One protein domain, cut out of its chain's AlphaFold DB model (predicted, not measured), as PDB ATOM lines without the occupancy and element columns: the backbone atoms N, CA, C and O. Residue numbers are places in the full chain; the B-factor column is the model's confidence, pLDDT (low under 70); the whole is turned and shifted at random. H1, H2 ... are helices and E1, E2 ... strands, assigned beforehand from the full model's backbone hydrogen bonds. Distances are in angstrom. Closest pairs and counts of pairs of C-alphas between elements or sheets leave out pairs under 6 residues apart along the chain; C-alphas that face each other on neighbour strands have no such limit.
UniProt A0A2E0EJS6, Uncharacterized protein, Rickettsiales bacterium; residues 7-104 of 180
ATOM      1  N   ALA A   7     146.271 102.375  98.049       60.09
ATOM      2  CA  ALA A   7     145.844 101.330  97.125       60.09
ATOM      3  C   ALA A   7     144.814 100.460  97.855       60.09
ATOM      4  O   ALA A   7     145.167  99.738  98.785       60.09
ATOM      5  N   SER A   8     143.537 100.585  97.484       62.72
ATOM      6  CA  SER A   8     142.467  99.749  98.041       62.72
ATOM      7  C   SER A   8     142.462  98.390  97.347       62.72
ATOM      8  O   SER A   8     142.382  98.310  96.122       62.72
ATOM      9  N   GLU A   9     142.540  97.327  98.132       72.38
ATOM     10  CA  GLU A   9     142.363  95.956  97.681       72.38
ATOM     11  C   GLU A   9     140.874  95.592  97.707       72.38
ATOM     12  O   GLU A   9     140.126  95.959  98.621       72.38
ATOM     13  N   TYR A  10     140.442  94.843  96.692       78.88
ATOM     14  CA  TYR A  10     139.058  94.411  96.535       78.88
ATOM     15  C   TYR A  10     138.981  92.900  96.331       78.88
ATOM     16  O   TYR A  10     139.737  92.330  95.546       78.88
ATOM     17  N   LEU A  11     138.001  92.260  96.968       83.31
ATOM     18  CA  LEU A  11     137.596  90.896  96.637       83.31
ATOM     19  C   LEU A  11     136.474  90.930  95.606       83.31
ATOM     20  O   LEU A  11     135.439  91.558  95.831       83.31
ATOM     21  N   LYS A  12     136.648  90.203  94.502       77.50
ATOM     22  CA  LYS A  12     135.562  89.962  93.551       77.50
ATOM     23  C   LYS A  12     134.626  88.892  94.119       77.50
ATOM     24  O   LYS A  12     135.046  87.757  94.330       77.50
ATOM     25  N   LYS A  13     133.369  89.256  94.363       86.31
ATOM     26  CA  LYS A  13     132.265  88.351  94.712       86.31
ATOM     27  C   LYS A  13     131.241  88.329  93.575       86.31
ATOM     28  O   LYS A  13     131.305  89.155  92.667       86.31
ATOM     29  N   GLU A  14     130.286  87.402  93.638       83.81
ATOM     30  CA  GLU A  14     129.240  87.236  92.612       83.81
ATOM     31  C   GLU A  14     128.480  88.540  92.310       83.81
ATOM     32  O   GLU A  14     128.160  88.802  91.156       83.81
ATOM     33  N   ASN A  15     128.306  89.413  93.312       81.25
ATOM     34  CA  ASN A  15     127.577  90.681  93.189       81.25
ATOM     35  C   ASN A  15     128.483  91.930  93.137       81.25
ATOM     36  O   ASN A  15     128.027  93.031  93.444       81.25
ATOM     37  N   GLY A  16     129.762  91.782  92.778       82.69
ATOM     38  CA  GLY A  16     130.683  92.907  92.569       82.69
ATOM     39  C   GLY A  16     131.929  92.882  93.453       82.69
ATOM     40  O   GLY A  16     132.328  91.845  93.980       82.69
ATOM     41  N   PHE A  17     132.584  94.034  93.578       83.44
ATOM     42  CA  PHE A  17     133.831  94.180  94.327       83.44
ATOM     43  C   PHE A  17     133.558  94.644  95.761       83.44
ATOM     44  O   PHE A  17     132.901  95.659  95.973       83.44
ATOM     45  N   VAL A  18     134.084  93.914  96.746       83.44
ATOM     46  CA  VAL A  18     134.010  94.279  98.168       83.44
ATOM     47  C   VAL A  18     135.370  94.825  98.605       83.44
ATOM     48  O   VAL A  18     136.354  94.092  98.470       83.44
ATOM     49  N   PRO A  19     135.460  96.065  99.120       73.12
ATOM     50  CA  PRO A  19     136.714  96.590  99.644       73.12
ATOM     51  C   PRO A  19     137.116  95.787 100.883       73.12
ATOM     52  O   PRO A  19     136.305  95.593 101.790       73.12
ATOM     53  N   VAL A  20     138.352  95.300 100.915       75.62
ATOM     54  CA  VAL A  20     138.880  94.521 102.053       75.62
ATOM     55  C   VAL A  20     139.903  95.282 102.886       75.62
ATOM     56  O   VAL A  20     140.252  94.850 103.980       75.62
ATOM     57  N   GLY A  21     140.331  96.446 102.410       59.72
ATOM     58  CA  GLY A  21     141.321  97.294 103.056       59.72
ATOM     59  C   GLY A  21     142.234  97.905 102.007       59.72
ATOM     60  O   GLY A  21     141.997  97.766 100.811       59.72
ATOM     61  N   GLY A  22     143.285  98.581 102.441       56.62
ATOM     62  CA  GLY A  22     144.331  99.059 101.553       56.62
ATOM     63  C   GLY A  22     145.651  99.109 102.291       56.62
ATOM     64  O   GLY A  22     145.693  99.472 103.469       56.62
ATOM     65  N   ARG A  23     146.736  98.723 101.620       48.78
ATOM     66  CA  ARG A  23     148.074  98.867 102.190       48.78
ATOM     67  C   ARG A  23     148.501 100.325 102.020       48.78
ATOM     68  O   ARG A  23     148.726 100.787 100.906       48.78
ATOM     69  N   ALA A  24     148.577 101.051 103.129       49.03
ATOM     70  CA  ALA A  24     149.253 102.341 103.188       49.03
ATOM     71  C   ALA A  24     150.744 102.064 103.405       49.03
ATOM     72  O   ALA A  24     151.101 101.496 104.435       49.03
ATOM     73  N   ASP A  25     151.607 102.399 102.442       53.91
ATOM     74  CA  ASP A  25     153.045 102.165 102.606       53.91
ATOM     75  C   ASP A  25     153.935 103.227 101.952       53.91
ATOM     76  O   ASP A  25     153.596 103.844 100.940       53.91
ATOM     77  N   ILE A  26     155.117 103.361 102.550       53.88
ATOM     78  CA  ILE A  26     156.371 103.807 101.952       53.88
ATOM     79  C   ILE A  26     156.850 102.626 101.102       53.88
ATOM     80  O   ILE A  26     157.409 101.662 101.624       53.88
ATOM     81  N   VAL A  27     156.608 102.640  99.794       51.75
ATOM     82  CA  VAL A  27     156.854 101.423  99.014       51.75
ATOM     83  C   VAL A  27     158.353 101.248  98.749       51.75
ATOM     84  O   VAL A  27     159.044 102.184  98.348       51.75
ATOM     85  N   ASP A  28     158.863 100.048  99.036       55.22
ATOM     86  CA  ASP A  28     160.285  99.676  98.994       55.22
ATOM     87  C   ASP A  28     161.189 100.529  99.905       55.22
ATOM     88  O   ASP A  28     162.363 100.757  99.606       55.22
ATOM     89  N   GLY A  29     160.649 101.063 101.007       57.84
ATOM     90  CA  GLY A  29     161.395 101.952 101.904       57.84
ATOM     91  C   GLY A  29     161.632 103.360 101.336       57.84
ATOM     92  O   GLY A  29     162.344 104.155 101.953       57.84
ATOM     93  N   LYS A  30     161.025 103.710 100.190       59.62
ATOM     94  CA  LYS A  30     161.043 105.066  99.626       59.62
ATOM     95  C   LYS A  30     159.774 105.838  99.966       59.62
ATOM     96  O   LYS A  30     158.659 105.415  99.671       59.62
ATOM     97  N   THR A  31     159.957 107.022 100.546       69.19
ATOM     98  CA  THR A  31     158.855 107.974 100.731       69.19
ATOM     99  C   THR A  31     158.446 108.503  99.357       69.19
ATOM    100  O   THR A  31     159.276 109.081  98.651       69.19
ATOM    101  N   LEU A  32     157.187 108.294  98.968       72.56
ATOM    102  CA  LEU A  32     156.638 108.871  97.743       72.56
ATOM    103  C   LEU A  32     156.580 110.393  97.876       72.56
ATOM    104  O   LEU A  32     156.272 110.930  98.943       72.56
ATOM    105  N   LYS A  33     156.892 111.100  96.792       75.56
ATOM    106  CA  LYS A  33     156.812 112.559  96.789       75.56
ATOM    107  C   LYS A  33     155.334 112.962  96.752       75.56
ATOM    108  O   LYS A  33     154.580 112.379  95.968       75.56
ATOM    109  N   PRO A  34     154.908 113.948  97.557       71.81
ATOM    110  CA  PRO A  34     153.582 114.530  97.396       71.81
ATOM    111  C   PRO A  34     153.463 115.176  96.007       71.81
ATOM    112  O   PRO A  34     154.470 115.561  95.415       71.81
ATOM    113  N   GLU A  35     152.233 115.304  95.507       73.56
ATOM    114  CA  GLU A  35     151.916 115.933  94.208       73.56
ATOM    115  C   GLU A  35     152.599 115.296  92.972       73.56
ATOM    116  O   GLU A  35     152.729 115.930  91.924       73.56
ATOM    117  N   CYS A  36     153.035 114.035  93.067       79.56
ATOM    118  CA  CYS A  36     153.582 113.265  91.948       79.56
ATOM    119  C   CYS A  36     152.628 112.141  91.528       79.56
ATOM    120  O   CYS A  36     151.940 111.543  92.355       79.56
ATOM    121  N   TRP A  37     152.633 111.828  90.232       81.69
ATOM    122  CA  TRP A  37     151.904 110.692  89.677       81.69
ATOM    123  C   TRP A  37     152.819 109.472  89.629       81.69
ATOM    124  O   TRP A  37     154.011 109.595  89.339       81.69
ATOM    125  N   TYR A  38     152.261 108.295  89.902       82.19
ATOM    126  CA  TYR A  38     152.992 107.035  89.877       82.19
ATOM    127  C   TYR A  38     152.177 105.930  89.201       82.19
ATOM    128  O   TYR A  38     150.953 105.897  89.324       82.19
ATOM    129  N   ILE A  39     152.870 104.996  88.551       81.00
ATOM    130  CA  ILE A  39     152.335 103.688  88.148       81.00
ATOM    131  C   ILE A  39     153.072 102.565  88.885       81.00
ATOM    132  O   ILE A  39     154.142 102.792  89.455       81.00
ATOM    133  N   VAL A  40     152.530 101.348  88.815       78.06
ATOM    134  CA  VAL A  40     153.235 100.124  89.213       78.06
ATOM    135  C   VAL A  40     153.702  99.390  87.959       78.06
ATOM    136  O   VAL A  40     152.884  98.952  87.155       78.06
ATOM    137  N   GLU A  41     155.012  99.212  87.815       75.69
ATOM    138  CA  GLU A  41     155.635  98.469  86.720       75.69
ATOM    139  C   GLU A  41     156.687  97.516  87.296       75.69
ATOM    140  O   GLU A  41     157.497  97.904  88.131       75.69
ATOM    141  N   ASN A  42     156.673  96.240  86.896       81.25
ATOM    142  CA  ASN A  42     157.609  95.223  87.403       81.25
ATOM    143  C   ASN A  42     157.677  95.123  88.942       81.25
ATOM    144  O   ASN A  42     158.725  94.791  89.496       81.25
ATOM    145  N   ARG A  43     156.547  95.360  89.626       70.38
ATOM    146  CA  ARG A  43     156.422  95.423  91.101       70.38
ATOM    147  C   ARG A  43     157.139  96.619  91.747       70.38
ATOM    148  O   ARG A  43     157.301  96.626  92.959       70.38
ATOM    149  N   MET A  44     157.521  97.623  90.960       73.81
ATOM    150  CA  MET A  44     158.153  98.864  91.405       73.81
ATOM    151  C   MET A  44     157.219 100.049  91.152       73.81
ATOM    152  O   MET A  44     156.526 100.089  90.133       73.81
ATOM    153  N   TRP A  45     157.243 101.052  92.030       76.94
ATOM    154  CA  TRP A  45     156.593 102.332  91.744       76.94
ATOM    155  C   TRP A  45     157.480 103.199  90.866       76.94
ATOM    156  O   TRP A  45     158.648 103.444  91.184       76.94
ATOM    157  N   VAL A  46     156.906 103.694  89.778       83.00
ATOM    158  CA  VAL A  46     157.601 104.515  88.788       83.00
ATOM    159  C   VAL A  46     156.897 105.860  88.695       83.00
ATOM    160  O   VAL A  46     155.691 105.909  88.474       83.00
ATOM    161  N   GLU A  47     157.641 106.948  88.916       88.56
ATOM    162  CA  GLU A  47     157.120 108.314  88.779       88.56
ATOM    163  C   GLU A  47     156.814 108.582  87.299       88.56
ATOM    164  O   GLU A  47     157.652 108.335  86.428       88.56
ATOM    165  N   VAL A  48     155.616 109.083  87.014       90.94
ATOM    166  CA  VAL A  48     155.133 109.378  85.660       90.94
ATOM    167  C   VAL A  48     154.561 110.790  85.580       90.94
ATOM    168  O   VAL A  48     154.389 111.478  86.588       90.94
ATOM    169  N   ASP A  49     154.299 111.238  84.363       90.94
ATOM    170  CA  ASP A  49     153.727 112.535  84.044       90.94
ATOM    171  C   ASP A  49     152.728 112.390  82.884       90.94
ATOM    172  O   ASP A  49     152.916 111.545  82.007       90.94
ATOM    173  N   PHE A  50     151.652 113.182  82.909       89.00
ATOM    174  CA  PHE A  50     150.615 113.215  81.868       89.00
ATOM    175  C   PHE A  50     150.284 114.654  81.431       89.00
ATOM    176  O   PHE A  50     149.149 114.991  81.081       89.00
ATOM    177  N   THR A  51     151.269 115.547  81.502       84.75
ATOM    178  CA  THR A  51     151.127 116.948  81.096       84.75
ATOM    179  C   THR A  51     150.755 117.044  79.617       84.75
ATOM    180  O   THR A  51     151.261 116.296  78.784       84.75
ATOM    181  N   ASP A  52     149.867 117.980  79.269       75.12
ATOM    182  CA  ASP A  52     149.365 118.203  77.902       75.12
ATOM    183  C   ASP A  52     148.803 116.932  77.210       75.12
ATOM    184  O   ASP A  52     148.715 116.883  75.984       75.12
ATOM    185  N   GLY A  53     148.405 115.904  77.977       77.62
ATOM    186  CA  GLY A  53     147.895 114.636  77.441       77.62
ATOM    187  C   GLY A  53     148.974 113.681  76.919       77.62
ATOM    188  O   GLY A  53     148.649 112.737  76.200       77.62
ATOM    189  N   VAL A  54     150.245 113.920  77.253       83.31
ATOM    190  CA  VAL A  54     151.377 113.083  76.840       83.31
ATOM    191  C   VAL A  54     151.847 112.248  78.023       83.31
ATOM    192  O   VAL A  54     152.391 112.779  78.988       83.31
ATOM    193  N   PHE A  55     151.668 110.928  77.945       90.25
ATOM    194  CA  PHE A  55     152.177 110.012  78.964       90.25
ATOM    195  C   PHE A  55     153.698 109.890  78.887       90.25
ATOM    196  O   PHE A  55     154.273 109.706  77.811       90.25
ATOM    197  N   SER A  56     154.378 110.019  80.026       94.06
ATOM    198  CA  SER A  56     155.834 109.907  80.100       94.06
ATOM    199  C   SER A  56     156.331 109.422  81.460       94.06
ATOM    200  O   SER A  56     155.773 109.739  82.506       94.06
ATOM    201  N   TYR A  57     157.453 108.710  81.454       95.44
ATOM    202  CA  TYR A  57     158.206 108.310  82.640       95.44
ATOM    203  C   TYR A  57     159.076 109.468  83.131       95.44
ATOM    204  O   TYR A  57     159.847 110.030  82.351       95.44
ATOM    205  N   VAL A  58     159.023 109.811  84.418       95.25
ATOM    206  CA  VAL A  58     159.858 110.877  84.990       95.25
ATOM    207  C   VAL A  58     161.238 110.326  85.336       95.25
ATOM    208  O   VAL A  58     161.398 109.502  86.232       95.25
ATOM    209  N   LEU A  59     162.264 110.828  84.650       95.69
ATOM    210  CA  LEU A  59     163.662 110.456  84.889       95.69
ATOM    211  C   LEU A  59     164.300 111.320  85.980       95.69
ATOM    212  O   LEU A  59     165.129 110.856  86.761       95.69
ATOM    213  N   SER A  60     163.948 112.607  86.025       94.31
ATOM    214  CA  SER A  60     164.371 113.515  87.093       94.31
ATOM    215  C   SER A  60     163.475 114.748  87.160       94.31
ATOM    216  O   SER A  60     162.902 115.154  86.154       94.31
ATOM    217  N   ASN A  61     163.404 115.378  88.332       91.69
ATOM    218  CA  ASN A  61     162.696 116.639  88.544       91.69
ATOM    219  C   ASN A  61     163.589 117.586  89.357       91.69
ATOM    220  O   ASN A  61     164.015 117.240  90.462       91.69
ATOM    221  N   LYS A  62     163.916 118.756  88.800       89.12
ATOM    222  CA  LYS A  62     164.767 119.770  89.436       89.12
ATOM    223  C   LYS A  62     164.205 121.167  89.173       89.12
ATOM    224  O   LYS A  62     164.218 121.628  88.037       89.12
ATOM    225  N   ARG A  63     163.780 121.867  90.234       84.12
ATOM    226  CA  ARG A  63     163.368 123.290  90.210       84.12
ATOM    227  C   ARG A  63     162.377 123.627  89.076       84.12
ATOM    228  O   ARG A  63     162.632 124.529  88.283       84.12
ATOM    229  N   GLY A  64     161.282 122.869  88.975       82.81
ATOM    230  CA  GLY A  64     160.240 123.094  87.961       82.81
ATOM    231  C   GLY A  64     160.600 122.611  86.551       82.81
ATOM    232  O   GLY A  64     159.896 122.929  85.597       82.81
ATOM    233  N   VAL A  65     161.691 121.852  86.407       93.88
ATOM    234  CA  VAL A  65     162.078 121.198  85.155       93.88
ATOM    235  C   VAL A  65     162.092 119.690  85.364       93.88
ATOM    236  O   VAL A  65     162.911 119.175  86.135       93.88
ATOM    237  N   LYS A  66     161.214 118.977  84.659       95.56
ATOM    238  CA  LYS A  66     161.236 117.514  84.592       95.56
ATOM    239  C   LYS A  66     161.969 117.074  83.332       95.56
ATOM    240  O   LYS A  66     161.719 117.607  82.255       95.56
ATOM    241  N   LYS A  67     162.862 116.097  83.467       97.31
ATOM    242  CA  LYS A  67     163.332 115.284  82.341       97.31
ATOM    243  C   LYS A  67     162.473 114.031  82.310       97.31
ATOM    244  O   LYS A  67     162.374 113.349  83.334       97.31
ATOM    245  N   VAL A  68     161.876 113.738  81.167       96.88
ATOM    246  CA  VAL A  68     160.950 112.620  80.999       96.88
ATOM    247  C   VAL A  68     161.332 111.763  79.797       96.88
ATOM    248  O   VAL A  68     162.082 112.214  78.932       96.88
ATOM    249  N   ARG A  69     160.822 110.534  79.753       96.69
ATOM    250  CA  ARG A  69     160.931 109.615  78.618       96.69
ATOM    251  C   ARG A  69     159.533 109.191  78.183       96.69
ATOM    252  O   ARG A  69     158.774 108.711  79.019       96.69
ATOM    253  N   THR A  70     159.196 109.348  76.911       92.44
ATOM    254  CA  THR A  70     157.902 108.924  76.353       92.44
ATOM    255  C   THR A  70     157.809 107.399  76.245       92.44
ATOM    256  O   THR A  70     158.803 106.684  76.403       92.44
ATOM    257  N   GLU A  71     156.626 106.878  75.915       89.50
ATOM    258  CA  GLU A  71     156.437 105.448  75.611       89.50
ATOM    259  C   GLU A  71     157.263 104.986  74.403       89.50
ATOM    260  O   GLU A  71     157.740 103.855  74.377       89.50
ATOM    261  N   SER A  72     157.501 105.877  73.435       89.88
ATOM    262  CA  SER A  72     158.372 105.613  72.282       89.88
ATOM    263  C   SER A  72     159.868 105.627  72.622       89.88
ATOM    264  O   SER A  72     160.692 105.323  71.762       89.88
ATOM    265  N   GLY A  73     160.238 105.976  73.860       92.75
ATOM    266  CA  GLY A  73     161.625 106.058  74.315       92.75
ATOM    267  C   GLY A  73     162.310 107.404  74.056       92.75
ATOM    268  O   GLY A  73     163.489 107.540  74.381       92.75
ATOM    269  N   GLU A  74     161.606 108.402  73.517       92.69
ATOM    270  CA  GLU A  74     162.151 109.749  73.310       92.69
ATOM    271  C   GLU A  74     162.308 110.480  74.650       92.69
ATOM    272  O   GLU A  74     161.401 110.482  75.483       92.69
ATOM    273  N   GLU A  75     163.458 111.121  74.864       95.81
ATOM    274  CA  GLU A  75     163.678 111.966  76.037       95.81
ATOM    275  C   GLU A  75     163.274 113.417  75.764       95.81
ATOM    276  O   GLU A  75     163.728 114.037  74.801       95.81
ATOM    277  N   LEU A  76     162.471 113.984  76.664       95.00
ATOM    278  CA  LEU A  76     161.962 115.350  76.583       95.00
ATOM    279  C   LEU A  76     162.141 116.084  77.916       95.00
ATOM    280  O   LEU A  76     162.404 115.492  78.967       95.00
ATOM    281  N   TYR A  77     161.966 117.400  77.872       95.81
ATOM    282  CA  TYR A  77     161.915 118.263  79.043       95.81
ATOM    283  C   TYR A  77     160.542 118.907  79.166       95.81
ATOM    284  O   TYR A  77     160.020 119.441  78.189       95.81
ATOM    285  N   ILE A  78     160.004 118.907  80.382       95.00
ATOM    286  CA  ILE A  78     158.796 119.638  80.764       95.00
ATOM    287  C   ILE A  78     159.227 120.779  81.672       95.00
ATOM    288  O   ILE A  78     159.914 120.555  82.672       95.00
ATOM    289  N   VAL A  79     158.846 122.002  81.322       94.62
ATOM    290  CA  VAL A  79     159.063 123.187  82.156       94.62
ATOM    291  C   VAL A  79     157.706 123.738  82.548       94.62
ATOM    292  O   VAL A  79     156.879 123.964  81.667       94.62
ATOM    293  N   SER A  80     157.513 123.978  83.843       91.75
ATOM    294  CA  SER A  80     156.275 124.534  84.395       91.75
ATOM    295  C   SER A  80     156.526 125.850  85.131       91.75
ATOM    296  O   SER A  80     157.622 126.063  85.660       91.75
ATOM    297  N   ASP A  81     155.518 126.719  85.167       89.25
ATOM    298  CA  ASP A  81     155.487 127.898  86.036       89.25
ATOM    299  C   ASP A  81     154.658 127.652  87.313       89.25
ATOM    300  O   ASP A  81     154.121 126.566  87.540       89.25
ATOM    301  N   ASP A  82     154.594 128.660  88.179       85.75
ATOM    302  CA  ASP A  82     153.830 128.661  89.431       85.75
ATOM    303  C   ASP A  82     152.320 128.882  89.233       85.75
ATOM    304  O   ASP A  82     151.544 128.732  90.175       85.75
ATOM    305  N   LYS A  83     151.892 129.207  88.008       84.38
ATOM    306  CA  LYS A  83     150.493 129.445  87.624       84.38
ATOM    307  C   LYS A  83     149.843 128.220  86.981       84.38
ATOM    308  O   LYS A  83     148.694 128.298  86.553       84.38
ATOM    309  N   GLY A  84     150.559 127.097  86.926       82.62
ATOM    310  CA  GLY A  84     150.074 125.837  86.366       82.62
ATOM    311  C   GLY A  84     150.243 125.714  84.852       82.62
ATOM    312  O   GLY A  84     149.739 124.755  84.271       82.62
ATOM    313  N   ASN A  85     150.957 126.636  84.198       87.00
ATOM    314  CA  ASN A  85     151.308 126.487  82.790       87.00
ATOM    315  C   ASN A  85     152.519 125.569  82.643       87.00
ATOM    316  O   ASN A  85     153.419 125.545  83.485       87.00
ATOM    317  N   SER A  86     152.578 124.858  81.522       90.31
ATOM    318  CA  SER A  86     153.675 123.948  81.209       90.31
ATOM    319  C   SER A  86     153.928 123.838  79.713       90.31
ATOM    320  O   SER A  86     153.031 124.031  78.886       90.31
ATOM    321  N   ALA A  87     155.161 123.500  79.349       90.81
ATOM    322  CA  ALA A  87     155.523 123.209  77.970       90.81
ATOM    323  C   ALA A  87     156.590 122.121  77.860       90.81
ATOM    324  O   ALA A  87     157.492 122.012  78.694       90.81
ATOM    325  N   HIS A  88     156.484 121.364  76.771       91.75
ATOM    326  CA  HIS A  88     157.417 120.324  76.364       91.75
ATOM    327  C   HIS A  88     158.492 120.878  75.418       91.75
ATOM    328  O   HIS A  88     158.236 121.805  74.649       91.75
ATOM    329  N   GLY A  89     159.680 120.275  75.418       90.81
ATOM    330  CA  GLY A  89     160.726 120.544  74.428       90.81
ATOM    331  C   GLY A  89     161.828 119.488  74.440       90.81
ATOM    332  O   GLY A  89     162.055 118.842  75.462       90.81
ATOM    333  N   LYS A  90     162.555 119.328  73.324       92.12
ATOM    334  CA  LYS A  90     163.705 118.400  73.254       92.12
ATOM    335  C   LYS A  90     164.881 118.902  74.084       92.12
ATOM    336  O   LYS A  90     165.735 118.138  74.521       92.12
ATOM    337  N   THR A  91     164.905 120.205  74.344       94.69
ATOM    338  CA  THR A  91     165.829 120.841  75.280       94.69
ATOM    339  C   THR A  91     165.073 121.718  76.275       94.69
ATOM    340  O   THR A  91     163.990 122.226  75.988       94.69
ATOM    341  N   ILE A  92     165.692 121.986  77.428       94.81
ATOM    342  CA  ILE A  92     165.166 122.947  78.414       94.81
ATOM    343  C   ILE A  92     164.955 124.330  77.775       94.81
ATOM    344  O   ILE A  92     163.991 125.021  78.098       94.81
ATOM    345  N   LYS A  93     165.846 124.743  76.860       94.19
ATOM    346  CA  LYS A  93     165.756 126.035  76.162       94.19
ATOM    347  C   LYS A  93     164.498 126.115  75.296       94.19
ATOM    348  O   LYS A  93     163.805 127.128  75.334       94.19
ATOM    349  N   GLU A  94     164.202 125.059  74.545       91.75
ATOM    350  CA  GLU A  94     162.980 124.969  73.738       91.75
ATOM    351  C   GLU A  94     161.730 124.973  74.612       91.75
ATOM    352  O   GLU A  94     160.845 125.793  74.385       91.75
ATOM    353  N   ALA A  95     161.695 124.138  75.654       92.62
ATOM    354  CA  ALA A  95     160.561 124.064  76.570       92.62
ATOM    355  C   ALA A  95     160.278 125.423  77.239       92.62
ATOM    356  O   ALA A  95     159.134 125.858  77.313       92.62
ATOM    357  N   ARG A  96     161.321 126.161  77.649       93.19
ATOM    358  CA  ARG A  96     161.174 127.531  78.176       93.19
ATOM    359  C   ARG A  96     160.617 128.504  77.140       93.19
ATOM    360  O   ARG A  96     159.750 129.300  77.480       93.19
ATOM    361  N   LYS A  97     161.107 128.457  75.897       90.88
ATOM    362  CA  LYS A  97     160.609 129.320  74.815       90.88
ATOM    363  C   LYS A  97     159.131 129.048  74.532       90.88
ATOM    364  O   LYS A  97     158.365 129.993  74.360       90.88
ATOM    365  N   ASP A  98     158.734 127.781  74.524       90.00
ATOM    366  CA  ASP A  98     157.339 127.395  74.318       90.00
ATOM    367  C   ASP A  98     156.447 127.761  75.500       90.00
ATOM    368  O   ASP A  98     155.326 128.208  75.274       90.00
ATOM    369  N   LEU A  99     156.940 127.652  76.736       89.69
ATOM    370  CA  LEU A  99     156.217 128.129  77.914       89.69
ATOM    371  C   LEU A  99     155.974 129.640  77.829       89.69
ATOM    372  O   LEU A  99     154.843 130.083  77.985       89.69
ATOM    373  N   VAL A 100     157.009 130.426  77.502       88.19
ATOM    374  CA  VAL A 100     156.867 131.877  77.297       88.19
ATOM    375  C   VAL A 100     155.838 132.166  76.210       88.19
ATOM    376  O   VAL A 100     154.963 132.999  76.423       88.19
ATOM    377  N   PHE A 101     155.894 131.464  75.074       87.12
ATOM    378  CA  PHE A 101     154.900 131.626  74.014       87.12
ATOM    379  C   PHE A 101     153.487 131.321  74.522       87.12
ATOM    380  O   PHE A 101     152.619 132.162  74.362       87.12
ATOM    381  N   LYS A 102     153.251 130.183  75.188       83.12
ATOM    382  CA  LYS A 102     151.922 129.828  75.723       83.12
ATOM    383  C   LYS A 102     151.379 130.873  76.708       83.12
ATOM    384  O   LYS A 102     150.184 131.125  76.714       83.12
ATOM    385  N   VAL A 103     152.247 131.475  77.523       83.44
ATOM    386  CA  VAL A 103     151.852 132.470  78.536       83.44
ATOM    387  C   VAL A 103     151.631 133.864  77.935       83.44
ATOM    388  O   VAL A 103     150.848 134.644  78.469       83.44
ATOM    389  N   THR A 104     152.327 134.204  76.847       80.50
ATOM    390  CA  THR A 104     152.296 135.554  76.247       80.50
ATOM    391  C   THR A 104     151.434 135.655  74.995       80.50
ATOM    392  O   THR A 104     150.982 136.749  74.661       80.50
TER     393      THR A 104
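What this domain is: This is residues 7 to 104 of the 180 residues of an uncharacterized protein of Rickettsiales bacterium (UniProt A0A2E0EJS6). A long, strongly twisted sheet of six strands has helix H1 packed on one face at its E8 end, while a separate two-strand hairpin, E1 and E2, lies far off at the other end of the domain. The printed part has 98 residues, with eight named strands followed by one named helix. The large sheet runs E3, E4, E5, E6, E7, E8, antiparallel throughout; the class is mixed. The whole is loose, with a radius of gyration of the C-alphas of 17.5 A, and elongated, spanning 54 by 30 by 28 A.

Where its parts are: Find C-alpha 7 at (145.844, 101.330, 97.125); from there E1 runs to residue 13, 18.9 A. E2, residues 16 to 23, covers 20.7 A and bends by 53 degrees at residue 20. Next come E3 at 37 to 41, E4 at 44 to 49, E5 at 56 to 62, E6 at 65 to 70, E7 at 75 to 80 and E8 at 86 to 89. H1, residues 92 to 104, runs 18.1 A to C-alpha 104 at (152.296, 135.554, 76.247).

How they stand to each other: Look first at the hairpin E1 and E2, where N 11 and O 18 are 2.9 A apart; E2 and E3 are apart. E3 to E8 form a meander, each strand the antiparallel neighbour of the one before. Look for N 39 and O 46 at 3.0 A, N 49 and O 56 at 2.8 A, N 57 and O 69 at 2.8 A, N 66 and O 78 at 2.9 A, and N 77 and O 89 at 2.8 A. E4 is staggered, pairing with E3 over residues 44 to 48 and with E5 over 48 to 49. H1 is on the sheet, making two layers, a helix on one face of a sheet, at a height over the sheet of 5.6 A. It lies over E8, slantwise at 41 degrees on the local plane; the closest C-alphas are those of Gly 89 and Ala 95, 4.1 A. Every O i to N i+4 pair in H1 is within hydrogen-bond range.

The domain as a whole: The C-alphas farthest apart, of Glu 14 and Thr 104, are 56.0 A apart. The printed part has no cut, and the link E2 to E3 is long, 13 residues. Confidence is under 70 at residues 7 to 8 and 21 to 31.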